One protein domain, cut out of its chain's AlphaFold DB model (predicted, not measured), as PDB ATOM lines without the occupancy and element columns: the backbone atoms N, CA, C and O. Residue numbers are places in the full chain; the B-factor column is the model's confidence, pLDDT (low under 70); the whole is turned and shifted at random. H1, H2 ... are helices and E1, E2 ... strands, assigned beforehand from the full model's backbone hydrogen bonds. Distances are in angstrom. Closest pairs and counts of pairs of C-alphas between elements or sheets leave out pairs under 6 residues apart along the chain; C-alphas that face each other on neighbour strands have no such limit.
ATOM      1  N   ILE A   2      94.880  23.960  55.117       77.06
ATOM      2  CA  ILE A   2      95.952  24.933  55.400       77.06
ATOM      3  C   ILE A   2      95.297  26.242  55.880       77.06
ATOM      4  O   ILE A   2      94.350  26.683  55.224       77.06
ATOM      5  N   PRO A   3      95.758  26.867  56.980       81.38
ATOM      6  CA  PRO A   3      95.286  28.193  57.379       81.38
ATOM      7  C   PRO A   3      95.481  29.208  56.243       81.38
ATOM      8  O   PRO A   3      96.567  29.282  55.668       81.38
ATOM      9  N   SER A   4      94.455  30.000  55.916       83.88
ATOM     10  CA  SER A   4      94.517  30.974  54.808       83.88
ATOM     11  C   SER A   4      95.677  31.955  54.968       83.88
ATOM     12  O   SER A   4      96.404  32.216  54.018       83.88
ATOM     13  N   GLU A   5      95.912  32.402  56.200       81.56
ATOM     14  CA  GLU A   5      97.008  33.302  56.544       81.56
ATOM     15  C   GLU A   5      98.389  32.694  56.256       81.56
ATOM     16  O   GLU A   5      99.267  33.383  55.743       81.56
ATOM     17  N   LEU A   6      98.576  31.391  56.492       84.25
ATOM     18  CA  LEU A   6      99.812  30.707  56.110       84.25
ATOM     19  C   LEU A   6      99.975  30.689  54.587       84.25
ATOM     20  O   LEU A   6     101.053  30.990  54.082       84.25
ATOM     21  N   ASN A   7      98.910  30.371  53.850       87.81
ATOM     22  CA  ASN A   7      98.964  30.306  52.392       87.81
ATOM     23  C   ASN A   7      99.282  31.672  51.756       87.81
ATOM     24  O   ASN A   7     100.121  31.752  50.860       87.81
ATOM     25  N   ASP A   8      98.678  32.748  52.262       85.69
ATOM     26  CA  ASP A   8      98.933  34.111  51.787       85.69
ATOM     27  C   ASP A   8     100.393  34.528  52.025       85.69
ATOM     28  O   ASP A   8     101.036  35.106  51.144       85.69
ATOM     29  N   ARG A   9     100.952  34.193  53.196       84.38
ATOM     30  CA  ARG A   9     102.345  34.519  53.551       84.38
ATOM     31  C   ARG A   9     103.345  33.744  52.720       84.38
ATOM     32  O   ARG A   9     104.319  34.325  52.244       84.38
ATOM     33  N   LEU A  10     103.093  32.457  52.506       89.56
ATOM     34  CA  LEU A  10     103.901  31.662  51.592       89.56
ATOM     35  C   LEU A  10     103.878  32.282  50.188       89.56
ATOM     36  O   LEU A  10     104.944  32.475  49.611       89.56
ATOM     37  N   GLY A  11     102.716  32.740  49.710       87.94
ATOM     38  CA  GLY A  11     102.604  33.480  48.449       87.94
ATOM     39  C   GLY A  11     103.489  34.732  48.385       87.94
ATOM     40  O   GLY A  11     104.174  34.945  47.391       87.94
ATOM     41  N   GLN A  12     103.559  35.528  49.457       84.19
ATOM     42  CA  GLN A  12     104.434  36.714  49.529       84.19
ATOM     43  C   GLN A  12     105.932  36.374  49.503       84.19
ATOM     44  O   GLN A  12     106.763  37.204  49.127       84.19
ATOM     45  N   LEU A  13     106.285  35.153  49.902       86.19
ATOM     46  CA  LEU A  13     107.651  34.639  49.889       86.19
ATOM     47  C   LEU A  13     107.998  33.914  48.578       86.19
ATOM     48  O   LEU A  13     109.138  33.478  48.432       86.19
ATOM     49  N   ASP A  14     107.074  33.838  47.612       90.00
ATOM     50  CA  ASP A  14     107.139  32.946  46.440       90.00
ATOM     51  C   ASP A  14     107.324  31.469  46.837       90.00
ATOM     52  O   ASP A  14     108.013  30.696  46.170       90.00
ATOM     53  N   ALA A  15     106.722  31.082  47.960       91.00
ATOM     54  CA  ALA A  15     106.714  29.728  48.481       91.00
ATOM     55  C   ALA A  15     105.316  29.101  48.368       91.00
ATOM     56  O   ALA A  15     104.292  29.785  48.345       91.00
ATOM     57  N   ARG A  16     105.262  27.770  48.320       93.75
ATOM     58  CA  ARG A  16     104.015  27.000  48.268       93.75
ATOM     59  C   ARG A  16     104.121  25.754  49.131       93.75
ATOM     60  O   ARG A  16     105.109  25.034  49.057       93.75
ATOM     61  N   LEU A  17     103.071  25.469  49.891       91.56
ATOM     62  CA  LEU A  17     102.956  24.264  50.704       91.56
ATOM     63  C   LEU A  17     101.969  23.276  50.069       91.56
ATOM     64  O   LEU A  17     100.816  23.623  49.805       91.56
ATOM     65  N   SER A  18     102.417  22.041  49.873       92.19
ATOM     66  CA  SER A  18     101.600  20.905  49.439       92.19
ATOM     67  C   SER A  18     101.381  19.975  50.630       92.19
ATOM     68  O   SER A  18     102.335  19.383  51.119       92.19
ATOM     69  N   VAL A  19     100.149  19.863  51.130       90.25
ATOM     70  CA  VAL A  19      99.835  18.987  52.275       90.25
ATOM     71  C   VAL A  19      99.584  17.566  51.795       90.25
ATOM     72  O   VAL A  19      98.713  17.344  50.957       90.25
ATOM     73  N   GLU A  20     100.309  16.618  52.375       87.75
ATOM     74  CA  GLU A  20     100.200  15.194  52.052       87.75
ATOM     75  C   GLU A  20      99.370  14.447  53.091       87.75
ATOM     76  O   GLU A  20      98.587  13.560  52.758       87.75
ATOM     77  N   THR A  21      99.522  14.795  54.371       86.56
ATOM     78  CA  THR A  21      98.831  14.105  55.465       86.56
ATOM     79  C   THR A  21      98.415  15.088  56.553       86.56
ATOM     80  O   THR A  21      99.144  16.020  56.882       86.56
ATOM     81  N   THR A  22      97.242  14.878  57.147       83.75
ATOM     82  CA  THR A  22      96.716  15.702  58.247       83.75
ATOM     83  C   THR A  22      96.511  14.861  59.502       83.75
ATOM     84  O   THR A  22      95.921  13.785  59.424       83.75
ATOM     85  N   GLY A  23      96.953  15.370  60.651       75.06
ATOM     86  CA  GLY A  23      96.739  14.788  61.975       75.06
ATOM     87  C   GLY A  23      95.962  15.734  62.896       75.06
ATOM     88  O   GLY A  23      95.559  16.822  62.493       75.06
ATOM     89  N   HIS A  24      95.743  15.322  64.147       68.44
ATOM     90  CA  HIS A  24      95.022  16.146  65.131       68.44
ATOM     91  C   HIS A  24      95.804  17.401  65.555       68.44
ATOM     92  O   HIS A  24      95.198  18.435  65.801       68.44
ATOM     93  N   GLU A  25      97.138  17.330  65.596       67.50
ATOM     94  CA  GLU A  25      98.009  18.430  66.043       67.50
ATOM     95  C   GLU A  25      98.608  19.244  64.884       67.50
ATOM     96  O   GLU A  25      99.472  20.094  65.100       67.50
ATOM     97  N   GLY A  26      98.189  18.990  63.640       81.69
ATOM     98  CA  GLY A  26      98.712  19.692  62.469       81.69
ATOM     99  C   GLY A  26      98.791  18.827  61.218       81.69
ATOM    100  O   GLY A  26      97.905  18.013  60.952       81.69
ATOM    101  N   PHE A  27      99.818  19.030  60.397       83.50
ATOM    102  CA  PHE A  27      99.930  18.362  59.101       83.50
ATOM    103  C   PHE A  27     101.375  18.207  58.629       83.50
ATOM    104  O   PHE A  27     102.263  18.950  59.036       83.50
ATOM    105  N   TRP A  28     101.575  17.244  57.736       87.12
ATOM    106  CA  TRP A  28     102.828  16.977  57.043       87.12
ATOM    107  C   TRP A  28     102.676  17.301  55.566       87.12
ATOM    108  O   TRP A  28     101.602  17.117  54.975       87.12
ATOM    109  N   GLY A  29     103.748  17.798  54.972       88.88
ATOM    110  CA  GLY A  29     103.754  18.109  53.559       88.88
ATOM    111  C   GLY A  29     105.102  18.585  53.068       88.88
ATOM    112  O   GLY A  29     106.104  18.528  53.777       88.88
ATOM    113  N   VAL A  30     105.082  19.104  51.851       91.81
ATOM    114  CA  VAL A  30     106.266  19.569  51.145       91.81
ATOM    115  C   VAL A  30     106.164  21.076  50.943       91.81
ATOM    116  O   VAL A  30     105.218  21.579  50.329       91.81
ATOM    117  N   LEU A  31     107.134  21.811  51.484       91.81
ATOM    118  CA  LEU A  31     107.304  23.241  51.260       91.81
ATOM    119  C   LEU A  31     108.242  23.452  50.072       91.81
ATOM    120  O   LEU A  31     109.427  23.131  50.130       91.81
ATOM    121  N   HIS A  32     107.721  24.062  49.018       94.19
ATOM    122  CA  HIS A  32     108.494  24.535  47.880       94.19
ATOM    123  C   HIS A  32     108.840  26.007  48.091       94.19
ATOM    124  O   HIS A  32     107.941  26.836  48.226       94.19
ATOM    125  N   THR A  33     110.125  26.335  48.108       91.19
ATOM    126  CA  THR A  33     110.634  27.712  48.085       91.19
ATOM    127  C   THR A  33     111.312  27.968  46.732       91.19
ATOM    128  O   THR A  33     111.534  27.019  45.975       91.19
ATOM    129  N   PRO A  34     111.681  29.216  46.390       85.06
ATOM    130  CA  PRO A  34     112.314  29.519  45.101       85.06
ATOM    131  C   PRO A  34     113.604  28.738  44.818       85.06
ATOM    132  O   PRO A  34     113.994  28.579  43.662       85.06
ATOM    133  N   HIS A  35     114.290  28.277  45.863       82.50
ATOM    134  CA  HIS A  35     115.618  27.676  45.738       82.50
ATOM    135  C   HIS A  35     115.716  26.268  46.317       82.50
ATOM    136  O   HIS A  35     116.702  25.580  46.051       82.50
ATOM    137  N   ARG A  36     114.748  25.843  47.138       88.31
ATOM    138  CA  ARG A  36     114.814  24.583  47.883       88.31
ATOM    139  C   ARG A  36     113.436  23.967  48.068       88.31
ATOM    140  O   ARG A  36     112.399  24.592  47.863       88.31
ATOM    141  N   THR A  37     113.438  22.698  48.434       90.81
ATOM    142  CA  THR A  37     112.232  21.963  48.797       90.81
ATOM    143  C   THR A  37     112.486  21.283  50.130       90.81
ATOM    144  O   THR A  37     113.579  20.760  50.343       90.81
ATOM    145  N   TYR A  38     111.508  21.352  51.025       85.56
ATOM    146  CA  TYR A  38     111.612  20.845  52.386       85.56
ATOM    147  C   TYR A  38     110.449  19.918  52.688       85.56
ATOM    148  O   TYR A  38     109.296  20.297  52.473       85.56
ATOM    149  N   ASP A  39     110.754  18.769  53.275       86.56
ATOM    150  CA  ASP A  39     109.761  18.011  54.021       86.56
ATOM    151  C   ASP A  39     109.519  18.749  55.335       86.56
ATOM    152  O   ASP A  39     110.456  19.031  56.095       86.56
ATOM    153  N   VAL A  40     108.265  19.139  55.557       85.44
ATOM    154  CA  VAL A  40     107.886  20.008  56.667       85.44
ATOM    155  C   VAL A  40     106.792  19.407  57.529       85.44
ATOM    156  O   VAL A  40     105.822  18.811  57.051       85.44
ATOM    157  N   ALA A  41     106.931  19.652  58.826       78.31
ATOM    158  CA  ALA A  41     105.903  19.409  59.821       78.31
ATOM    159  C   ALA A  41     105.290  20.748  60.223       78.31
ATOM    160  O   ALA A  41     105.987  21.629  60.731       78.31
ATOM    161  N   ALA A  42     103.983  20.902  60.056       81.56
ATOM    162  CA  ALA A  42     103.256  21.992  60.679       81.56
ATOM    163  C   ALA A  42     102.605  21.516  61.973       81.56
ATOM    164  O   ALA A  42     101.875  20.524  61.971       81.56
ATOM    165  N   ARG A  43     102.836  22.251  63.062       75.62
ATOM    166  CA  ARG A  43     102.171  22.044  64.351       75.62
ATOM    167  C   ARG A  43     101.204  23.191  64.595       75.62
ATOM    168  O   ARG A  43     101.604  24.353  64.546       75.62
ATOM    169  N   VAL A  44      99.944  22.860  64.847       75.31
ATOM    170  CA  VAL A  44      98.868  23.822  65.083       75.31
ATOM    171  C   VAL A  44      98.412  23.685  66.532       75.31
ATOM    172  O   VAL A  44      97.898  22.643  66.931       75.31
ATOM    173  N   ALA A  45      98.603  24.743  67.320       68.50
ATOM    174  CA  ALA A  45      98.214  24.809  68.725       68.50
ATOM    175  C   ALA A  45      97.349  26.054  68.958       68.50
ATOM    176  O   ALA A  45      97.846  27.182  69.017       68.50
ATOM    177  N   GLY A  46      96.032  25.852  69.059       75.44
ATOM    178  CA  GLY A  46      95.069  26.953  69.108       75.44
ATOM    179  C   GLY A  46      95.140  27.797  67.834       75.44
ATOM    180  O   GLY A  46      94.882  27.298  66.743       75.44
ATOM    181  N   GLU A  47      95.512  29.069  67.976       74.25
ATOM    182  CA  GLU A  47      95.665  30.019  66.862       74.25
ATOM    183  C   GLU A  47      97.106  30.142  66.360       74.25
ATOM    184  O   GLU A  47      97.397  30.961  65.491       74.25
ATOM    185  N   THR A  48      98.021  29.350  66.918       70.69
ATOM    186  CA  THR A  48      99.427  29.373  66.524       70.69
ATOM    187  C   THR A  48      99.718  28.256  65.538       70.69
ATOM    188  O   THR A  48      99.394  27.095  65.789       70.69
ATOM    189  N   THR A  49     100.368  28.603  64.430       79.62
ATOM    190  CA  THR A  49     100.904  27.649  63.459       79.62
ATOM    191  C   THR A  49     102.419  27.761  63.422       79.62
ATOM    192  O   THR A  49     102.965  28.812  63.086       79.62
ATOM    193  N   HIS A  50     103.099  26.666  63.733       75.69
ATOM    194  CA  HIS A  50     104.542  26.535  63.580       75.69
ATOM    195  C   HIS A  50     104.850  25.647  62.383       75.69
ATOM    196  O   HIS A  50     104.230  24.596  62.236       75.69
ATOM    197  N   LEU A  51     105.821  26.036  61.564       75.88
ATOM    198  CA  LEU A  51     106.326  25.248  60.448       75.88
ATOM    199  C   LEU A  51     107.775  24.856  60.728       75.88
ATOM    200  O   LEU A  51     108.616  25.730  60.943       75.88
ATOM    201  N   PHE A  52     108.055  23.560  60.707       72.38
ATOM    202  CA  PHE A  52     109.366  22.986  60.980       72.38
ATOM    203  C   PHE A  52     109.887  22.208  59.781       72.38
ATOM    204  O   PHE A  52     109.104  21.573  59.078       72.38
ATOM    205  N   HIS A  53     111.204  22.203  59.614       75.12
ATOM    206  CA  HIS A  53     111.934  21.200  58.850       75.12
ATOM    207  C   HIS A  53     112.827  20.446  59.836       75.12
ATOM    208  O   HIS A  53     113.663  21.058  60.494       75.12
ATOM    209  N   ASP A  54     112.593  19.146  60.010       74.81
ATOM    210  CA  ASP A  54     113.159  18.349  61.104       74.81
ATOM    211  C   ASP A  54     112.932  18.992  62.487       74.81
ATOM    212  O   ASP A  54     111.806  19.011  62.996       74.81
ATOM    213  N   GLN A  55     113.994  19.514  63.107       67.62
ATOM    214  CA  GLN A  55     113.943  20.234  64.384       67.62
ATOM    215  C   GLN A  55     114.046  21.756  64.216       67.62
ATOM    216  O   GLN A  55     113.834  22.492  65.183       67.62
ATOM    217  N   ASP A  56     114.313  22.237  63.003       61.25
ATOM    218  CA  ASP A  56     114.503  23.651  62.721       61.25
ATOM    219  C   ASP A  56     113.163  24.343  62.491       61.25
ATOM    220  O   ASP A  56     112.388  24.003  61.592       61.25
ATOM    221  N   LEU A  57     112.892  25.370  63.296       63.75
ATOM    222  CA  LEU A  57     111.736  26.232  63.105       63.75
ATOM    223  C   LEU A  57     111.975  27.137  61.890       63.75
ATOM    224  O   LEU A  57     112.892  27.966  61.877       63.75
ATOM    225  N   LEU A  58     111.106  27.013  60.890       68.81
ATOM    226  CA  LEU A  58     111.118  27.830  59.678       68.81
ATOM    227  C   LEU A  58     110.235  29.066  59.816       68.81
ATOM    228  O   LEU A  58     110.604  30.149  59.363       68.81
ATOM    229  N   MET A  59     109.064  28.913  60.436       78.69
ATOM    230  CA  MET A  59     108.068  29.975  60.528       78.69
ATOM    231  C   MET A  59     107.159  29.771  61.748       78.69
ATOM    232  O   MET A  59     106.758  28.647  62.030       78.69
ATOM    233  N   THR A  60     106.812  30.850  62.454       72.50
ATOM    234  CA  THR A  60     105.708  30.863  63.434       72.50
ATOM    235  C   THR A  60     104.735  31.961  63.065       72.50
ATOM    236  O   THR A  60     105.151  33.104  62.877       72.50
ATOM    237  N   LEU A  61     103.457  31.603  63.002       76.75
ATOM    238  CA  LEU A  61     102.346  32.521  62.799       76.75
ATOM    239  C   LEU A  61     101.433  32.450  64.016       76.75
ATOM    240  O   LEU A  61     100.892  31.386  64.315       76.75
ATOM    241  N   SER A  62     101.288  33.558  64.730       66.69
ATOM    242  CA  SER A  62     100.364  33.691  65.858       66.69
ATOM    243  C   SER A  62      99.904  35.140  65.988       66.69
ATOM    244  O   SER A  62     100.455  36.031  65.348       66.69
ATOM    245  N   ARG A  63      98.933  35.404  66.867       61.47
ATOM    246  CA  ARG A  63      98.491  36.778  67.151       61.47
ATOM    247  C   ARG A  63      99.556  37.650  67.816       61.47
ATOM    248  O   ARG A  63      99.516  38.857  67.641       61.47
ATOM    249  N   SER A  64     100.472  37.060  68.582       51.56
ATOM    250  CA  SER A  64     101.432  37.814  69.405       51.56
ATOM    251  C   SER A  64     102.848  37.780  68.833       51.56
ATOM    252  O   SER A  64     103.595  38.745  68.969       51.56
ATOM    253  N   VAL A  65     103.224  36.689  68.164       51.81
ATOM    254  CA  VAL A  65     104.590  36.442  67.688       51.81
ATOM    255  C   VAL A  65     104.586  35.975  66.243       51.81
ATOM    256  O   VAL A  65     103.914  35.002  65.885       51.81
ATOM    257  N   TRP A  66     105.420  36.633  65.447       67.94
ATOM    258  CA  TRP A  66     105.704  36.267  64.072       67.94
ATOM    259  C   TRP A  66     107.188  35.988  63.917       67.94
ATOM    260  O   TRP A  66     108.019  36.837  64.229       67.94
ATOM    261  N   TYR A  67     107.519  34.799  63.426       69.19
ATOM    262  CA  TYR A  67     108.897  34.385  63.187       69.19
ATOM    263  C   TYR A  67     109.060  33.883  61.754       69.19
ATOM    264  O   TYR A  67     108.214  33.129  61.271       69.19
ATOM    265  N   LEU A  68     110.166  34.254  61.106       70.00
ATOM    266  CA  LEU A  68     110.561  33.764  59.788       70.00
ATOM    267  C   LEU A  68     112.071  33.515  59.721       70.00
ATOM    268  O   LEU A  68     112.861  34.433  59.934       70.00
ATOM    269  N   ASN A  69     112.474  32.310  59.323       70.06
ATOM    270  CA  ASN A  69     113.847  32.006  58.923       70.06
ATOM    271  C   ASN A  69     114.045  32.323  57.432       70.06
ATOM    272  O   ASN A  69     113.865  31.462  56.575       70.06
ATOM    273  N   HIS A  70     114.360  33.569  57.091       71.75
ATOM    274  CA  HIS A  70     114.366  33.991  55.686       71.75
ATOM    275  C   HIS A  70     115.467  33.317  54.853       71.75
ATOM    276  O   HIS A  70     115.272  33.115  53.654       71.75
ATOM    277  N   ASP A  71     116.577  32.922  55.480       64.75
ATOM    278  CA  ASP A  71     117.655  32.190  54.812       64.75
ATOM    279  C   ASP A  71     117.200  30.795  54.389       64.75
ATOM    280  O   ASP A  71     117.470  30.372  53.264       64.75
ATOM    281  N   ALA A  72     116.441  30.099  55.241       73.38
ATOM    282  CA  ALA A  72     115.831  28.825  54.866       73.38
ATOM    283  C   ALA A  72     114.803  28.998  53.734       73.38
ATOM    284  O   ALA A  72     114.691  28.159  52.845       73.38
ATOM    285  N   PHE A  73     114.098  30.129  53.698       79.56
ATOM    286  CA  PHE A  73     113.228  30.463  52.569       79.56
ATOM    287  C   PHE A  73     113.992  30.915  51.316       79.56
ATOM    288  O   PHE A  73     113.390  31.024  50.248       79.56
ATOM    289  N   GLY A  74     115.306  31.145  51.409       74.38
ATOM    290  CA  GLY A  74     116.127  31.625  50.302       74.38
ATOM    291  C   GLY A  74     115.742  33.033  49.842       74.38
ATOM    292  O   GLY A  74     115.928  33.377  48.679       74.38
ATOM    293  N   VAL A  75     115.167  33.845  50.731       71.12
ATOM    294  CA  VAL A  75     114.739  35.209  50.413       71.12
ATOM    295  C   VAL A  75     115.596  36.234  51.144       71.12
ATOM    296  O   VAL A  75     116.158  35.976  52.209       71.12
ATOM    297  N   SER A  76     115.675  37.441  50.582       62.19
ATOM    298  CA  SER A  76     116.363  38.546  51.245       62.19
ATOM    299  C   SER A  76     115.666  38.917  52.556       62.19
ATOM    300  O   SER A  76     114.441  38.824  52.677       62.19
ATOM    301  N   ALA A  77     116.441  39.425  53.515       55.75
ATOM    302  CA  ALA A  77     115.910  39.927  54.780       55.75
ATOM    303  C   ALA A  77     114.803  40.980  54.571       55.75
ATOM    304  O   ALA A  77     113.803  40.984  55.281       55.75
ATOM    305  N   LEU A  78     114.937  41.836  53.547       56.38
ATOM    306  CA  LEU A  78     113.922  42.828  53.182       56.38
ATOM    307  C   LEU A  78     112.598  42.172  52.771       56.38
ATOM    308  O   LEU A  78     111.545  42.580  53.254       56.38
ATOM    309  N   LYS A  79     112.646  41.151  51.910       63.78
ATOM    310  CA  LYS A  79     111.445  40.436  51.465       63.78
ATOM    311  C   LYS A  79     110.791  39.684  52.625       63.78
ATOM    312  O   LYS A  79     109.576  39.745  52.785       63.78
ATOM    313  N   GLY A  80     111.599  39.043  53.473       64.25
ATOM    314  CA  GLY A  80     111.116  38.384  54.685       64.25
ATOM    315  C   GLY A  80     110.430  39.361  55.640       64.25
ATOM    316  O   GLY A  80     109.308  39.126  56.075       64.25
ATOM    317  N   LEU A  81     111.048  40.515  55.888       61.62
ATOM    318  CA  LEU A  81     110.466  41.559  56.722       61.62
ATOM    319  C   LEU A  81     109.185  42.153  56.115       61.62
ATOM    320  O   LEU A  81     108.236  42.405  56.846       61.62
ATOM    321  N   GLN A  82     109.116  42.352  54.796       62.19
ATOM    322  CA  GLN A  82     107.897  42.821  54.123       62.19
ATOM    323  C   GLN A  82     106.732  41.837  54.278       62.19
ATOM    324  O   GLN A  82     105.598  42.278  54.480       62.19
ATOM    325  N   ALA A  83     107.011  40.531  54.237       69.38
ATOM    326  CA  ALA A  83     106.012  39.497  54.500       69.38
ATOM    327  C   ALA A  83     105.506  39.539  55.954       69.38
ATOM    328  O   ALA A  83     104.344  39.235  56.220       69.38
ATOM    329  N   LEU A  84     106.360  39.972  56.890       65.38
ATOM    330  CA  LEU A  84     106.031  40.108  58.308       65.38
ATOM    331  C   LEU A  84     105.340  41.443  58.670       65.38
ATOM    332  O   LEU A  84     104.371  41.436  59.418       65.38
ATOM    333  N   ILE A  85     105.761  42.590  58.119       58.72
ATOM    334  CA  ILE A  85     105.257  43.950  58.457       58.72
ATOM    335  C   ILE A  85     103.778  44.161  58.092       58.72
ATOM    336  O   ILE A  85     103.121  45.089  58.562       58.72
ATOM    337  N   GLN A  86     103.206  43.317  57.238       55.00
ATOM    338  CA  GLN A  86     101.782  43.384  56.902       55.00
ATOM    339  C   GLN A  86     100.872  42.728  57.957       55.00
ATOM    340  O   GLN A  86      99.666  42.625  57.729       55.00
ATOM    341  N   THR A  87     101.426  42.281  59.088       54.22
ATOM    342  CA  THR A  87     100.717  41.527  60.130       54.22
ATOM    343  C   THR A  87     100.442  42.374  61.370       54.22
ATOM    344  O   THR A  87     101.123  43.362  61.631       54.22
ATOM    345  N   ARG A  88      99.420  41.983  62.138       50.50
ATOM    346  CA  ARG A  88      99.198  42.462  63.507       50.50
ATOM    347  C   ARG A  88      99.925  41.498  64.445       50.50
ATOM    348  O   ARG A  88      99.677  40.295  64.372       50.50
ATOM    349  N   GLY A  89     100.818  42.007  65.278       44.84
ATOM    350  CA  GLY A  89     101.537  41.232  66.282       44.84
ATOM    351  C   GLY A  89     102.291  42.150  67.234       44.84
ATOM    352  O   GLY A  89     102.312  43.359  67.038       44.84
ATOM    353  N   GLU A  90     102.892  41.572  68.267       40.22
ATOM    354  CA  GLU A  90     103.643  42.325  69.280       40.22
ATOM    355  C   GLU A  90     105.171  42.150  69.106       40.22
ATOM    356  O   GLU A  90     105.980  42.971  69.550       40.22
ATOM    357  N   ALA A  91     105.602  41.071  68.431       42.97
ATOM    358  CA  ALA A  91     107.014  40.777  68.160       42.97
ATOM    359  C   ALA A  91     107.261  40.185  66.756       42.97
ATOM    360  O   ALA A  91     106.683  39.152  66.401       42.97
ATOM    361  N   LEU A  92     108.096  40.856  65.947       56.59
ATOM    362  CA  LEU A  92     108.573  40.362  64.650       56.59
ATOM    363  C   LEU A  92     109.986  39.817  64.832       56.59
ATOM    364  O   LEU A  92     110.882  40.534  65.281       56.59
ATOM    365  N   ILE A  93     110.195  38.564  64.449       50.56
ATOM    366  CA  ILE A  93     111.486  37.893  64.538       50.56
ATOM    367  C   ILE A  93     111.883  37.410  63.146       50.56
ATOM    368  O   ILE A  93     111.178  36.629  62.507       50.56
ATOM    369  N   LEU A  94     113.030  37.874  62.674       52.88
ATOM    370  CA  LEU A  94     113.604  37.484  61.398       52.88
ATOM    371  C   LEU A  94     114.947  36.808  61.675       52.88
ATOM    372  O   LEU A  94     115.822  37.391  62.307       52.88
ATOM    373  N   HIS A  95     115.092  35.558  61.258       47.41
ATOM    374  CA  HIS A  95     116.250  34.725  61.572       47.41
ATOM    375  C   HIS A  95     117.022  34.366  60.304       47.41
ATOM    376  O   HIS A  95     116.429  34.016  59.281       47.41
ATOM    377  N   SER A  96     118.343  34.458  60.409       50.19
ATOM    378  CA  SER A  96     119.326  34.102  59.392       50.19
ATOM    379  C   SER A  96     120.332  33.108  59.983       50.19
ATOM    380  O   SER A  96     120.531  33.074  61.197       50.19
ATOM    381  N   ALA A  97     121.055  32.371  59.143       43.47
ATOM    382  CA  ALA A  97     122.184  31.542  59.572       43.47
ATOM    383  C   ALA A  97     123.304  32.364  60.245       43.47
ATOM    384  O   ALA A  97     124.142  31.812  60.957       43.47
ATOM    385  N   LEU A  98     123.320  33.681  60.019       37.88
ATOM    386  CA  LEU A  98     124.294  34.624  60.563       37.88
ATOM    387  C   LEU A  98     123.833  35.284  61.874       37.88
ATOM    388  O   LEU A  98     124.607  36.033  62.467       37.88
ATOM    389  N   GLY A  99     122.604  35.020  62.335       34.28
ATOM    390  CA  GLY A  99     122.066  35.577  63.575       34.28
ATOM    391  C   GLY A  99     120.555  35.816  63.557       34.28
ATOM    392  O   GLY A  99     119.891  35.747  62.518       34.28
ATOM    393  N   LEU A 100     120.012  36.113  64.740       33.50
ATOM    394  CA  LEU A 100     118.592  36.364  64.987       33.50
ATOM    395  C   LEU A 100     118.326  37.866  65.165       33.50
ATOM    396  O   LEU A 100     119.019  38.540  65.927       33.50
ATOM    397  N   TRP A 101     117.299  38.377  64.490       42.78
ATOM    398  CA  TRP A 101     116.865  39.770  64.568       42.78
ATOM    399  C   TRP A 101     115.473  39.858  65.194       42.78
ATOM    400  O   TRP A 101     114.515  39.299  64.663       42.78
ATOM    401  N   THR A 102     115.349  40.595  66.298       37.62
ATOM    402  CA  THR A 102     114.079  40.806  67.012       37.62
ATOM    403  C   THR A 102     113.689  42.279  66.951       37.62
ATOM    404  O   THR A 102     114.461  43.145  67.362       37.62
ATOM    405  N   LEU A 103     112.479  42.563  66.475       44.44
ATOM    406  CA  LEU A 103     111.863  43.887  66.484       44.44
ATOM    407  C   LEU A 103     110.618  43.836  67.390       44.44
ATOM    408  O   LEU A 103     109.622  43.218  67.000       44.44
ATOM    409  N   PRO A 104     110.641  44.440  68.593       37.09
ATOM    410  CA  PRO A 104     109.414  44.654  69.352       37.09
ATOM    411  C   PRO A 104     108.581  45.714  68.624       37.09
ATOM    412  O   PRO A 104     109.092  46.796  68.322       37.09
ATOM    413  N   PHE A 105     107.324  45.405  68.315       35.22
ATOM    414  CA  PHE A 105     106.412  46.333  67.649       35.22
ATOM    415  C   PHE A 105     105.081  46.356  68.394       35.22
ATOM    416  O   PHE A 105     104.572  45.313  68.773       35.22
ATOM    417  N   ARG A 106     104.530  47.537  68.670       33.72
ATOM    418  CA  ARG A 106     103.184  47.653  69.257       33.72
ATOM    419  C   ARG A 106     102.116  47.657  68.159       33.72
ATOM    420  O   ARG A 106     102.442  47.724  66.976       33.72
TER     421      ARG A 106
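AT A GLANCE: This is residues 2 to 106 of the 221 residues of an uncharacterized protein of Deinococcus wulumuqiensis (UniProt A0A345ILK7). One twisted wall of eight strands, laid side by side in chain order, has two short helices over one face and the other face bare. H1 packs on the half with E1, E4 and E5, and H2 covers E6 and E7. The printed part has 105 residues, with two named helices and eight named strands that follow along the chain as H1, E1 to E6, H2, E7, E8; the mixed sheet runs E1 E2 E3 E4 E5 E6 E7 E8, with E6 and E7 parallel and the other neighbours antiparallel. The class is mixed, helices and strands; the whole is compact, with a radius of gyration of the C-alphas of 12.7 A and spans of 35 by 31 by 23 A.

HOW THE PARTS SIT: E1, residues 16 to 23, E2, 26 to 32, E3, 37 to 45, E4, 48 to 53, E5, 56 to 61, and E6, 65 to 69, form a meander, each strand the antiparallel neighbour of the one before. Pairs within hydrogen-bond range are N 18 and O 30 at 2.9 A, N 31 and O 38 at 2.8 A, N 43 and O 50 at 2.9 A, N 51 and O 59 at 2.8 A, and N 60 and O 67 at 2.9 A. E6, H2, residues 77 to 85, and E7, residues 91 to 96, make a strand-helix-strand unit, two parallel neighbour strands with a helix between, whose crossover is right-handed. N 68 and O 93 are 2.9 A apart. E7 and E8, residues 99 to 104, are an antiparallel hairpin, with N 94 and O 101 at 2.9 A. H2 is on the sheet at a height of 9.1 A, over E6 and E7, and runs along the strands, at 22 degrees to E6 on the local plane; the closest C-alphas of H2 and E7 are those of Leu 84 and Leu 92, 6.8 A. H1, residues 4 to 12, is on the same face; its closest C-alpha pair with E1 is Leu 10 and Arg 16, 5.7 A. H1 and H2 are close but not clearly touching, Gln 12 to Ala 83 at 5.9 A between C-alphas. In both helices every O i to N i+4 pair is within hydrogen-bond range.

IN THESE COORDINATES: E3 is 24.5 A long, E1 19.7 A and E2 18.2 A; E1 bends by 68 degrees at residue 20. H1 is 12.6 A long, from C-alpha 4 at (94.517, 30.974, 54.808), and H2 12.0 A. E8 ends at C-alpha 104, (109.414, 44.654, 69.352).

THE WHOLE: The C-alphas of Glu 20 and Arg 106, the two farthest apart, are 36.9 A apart. The printed part has no cut and no long link. The mean pLDDT of the printed part is 70.3; residues 76 to 106 are under 70, and E8 has a mean of 38.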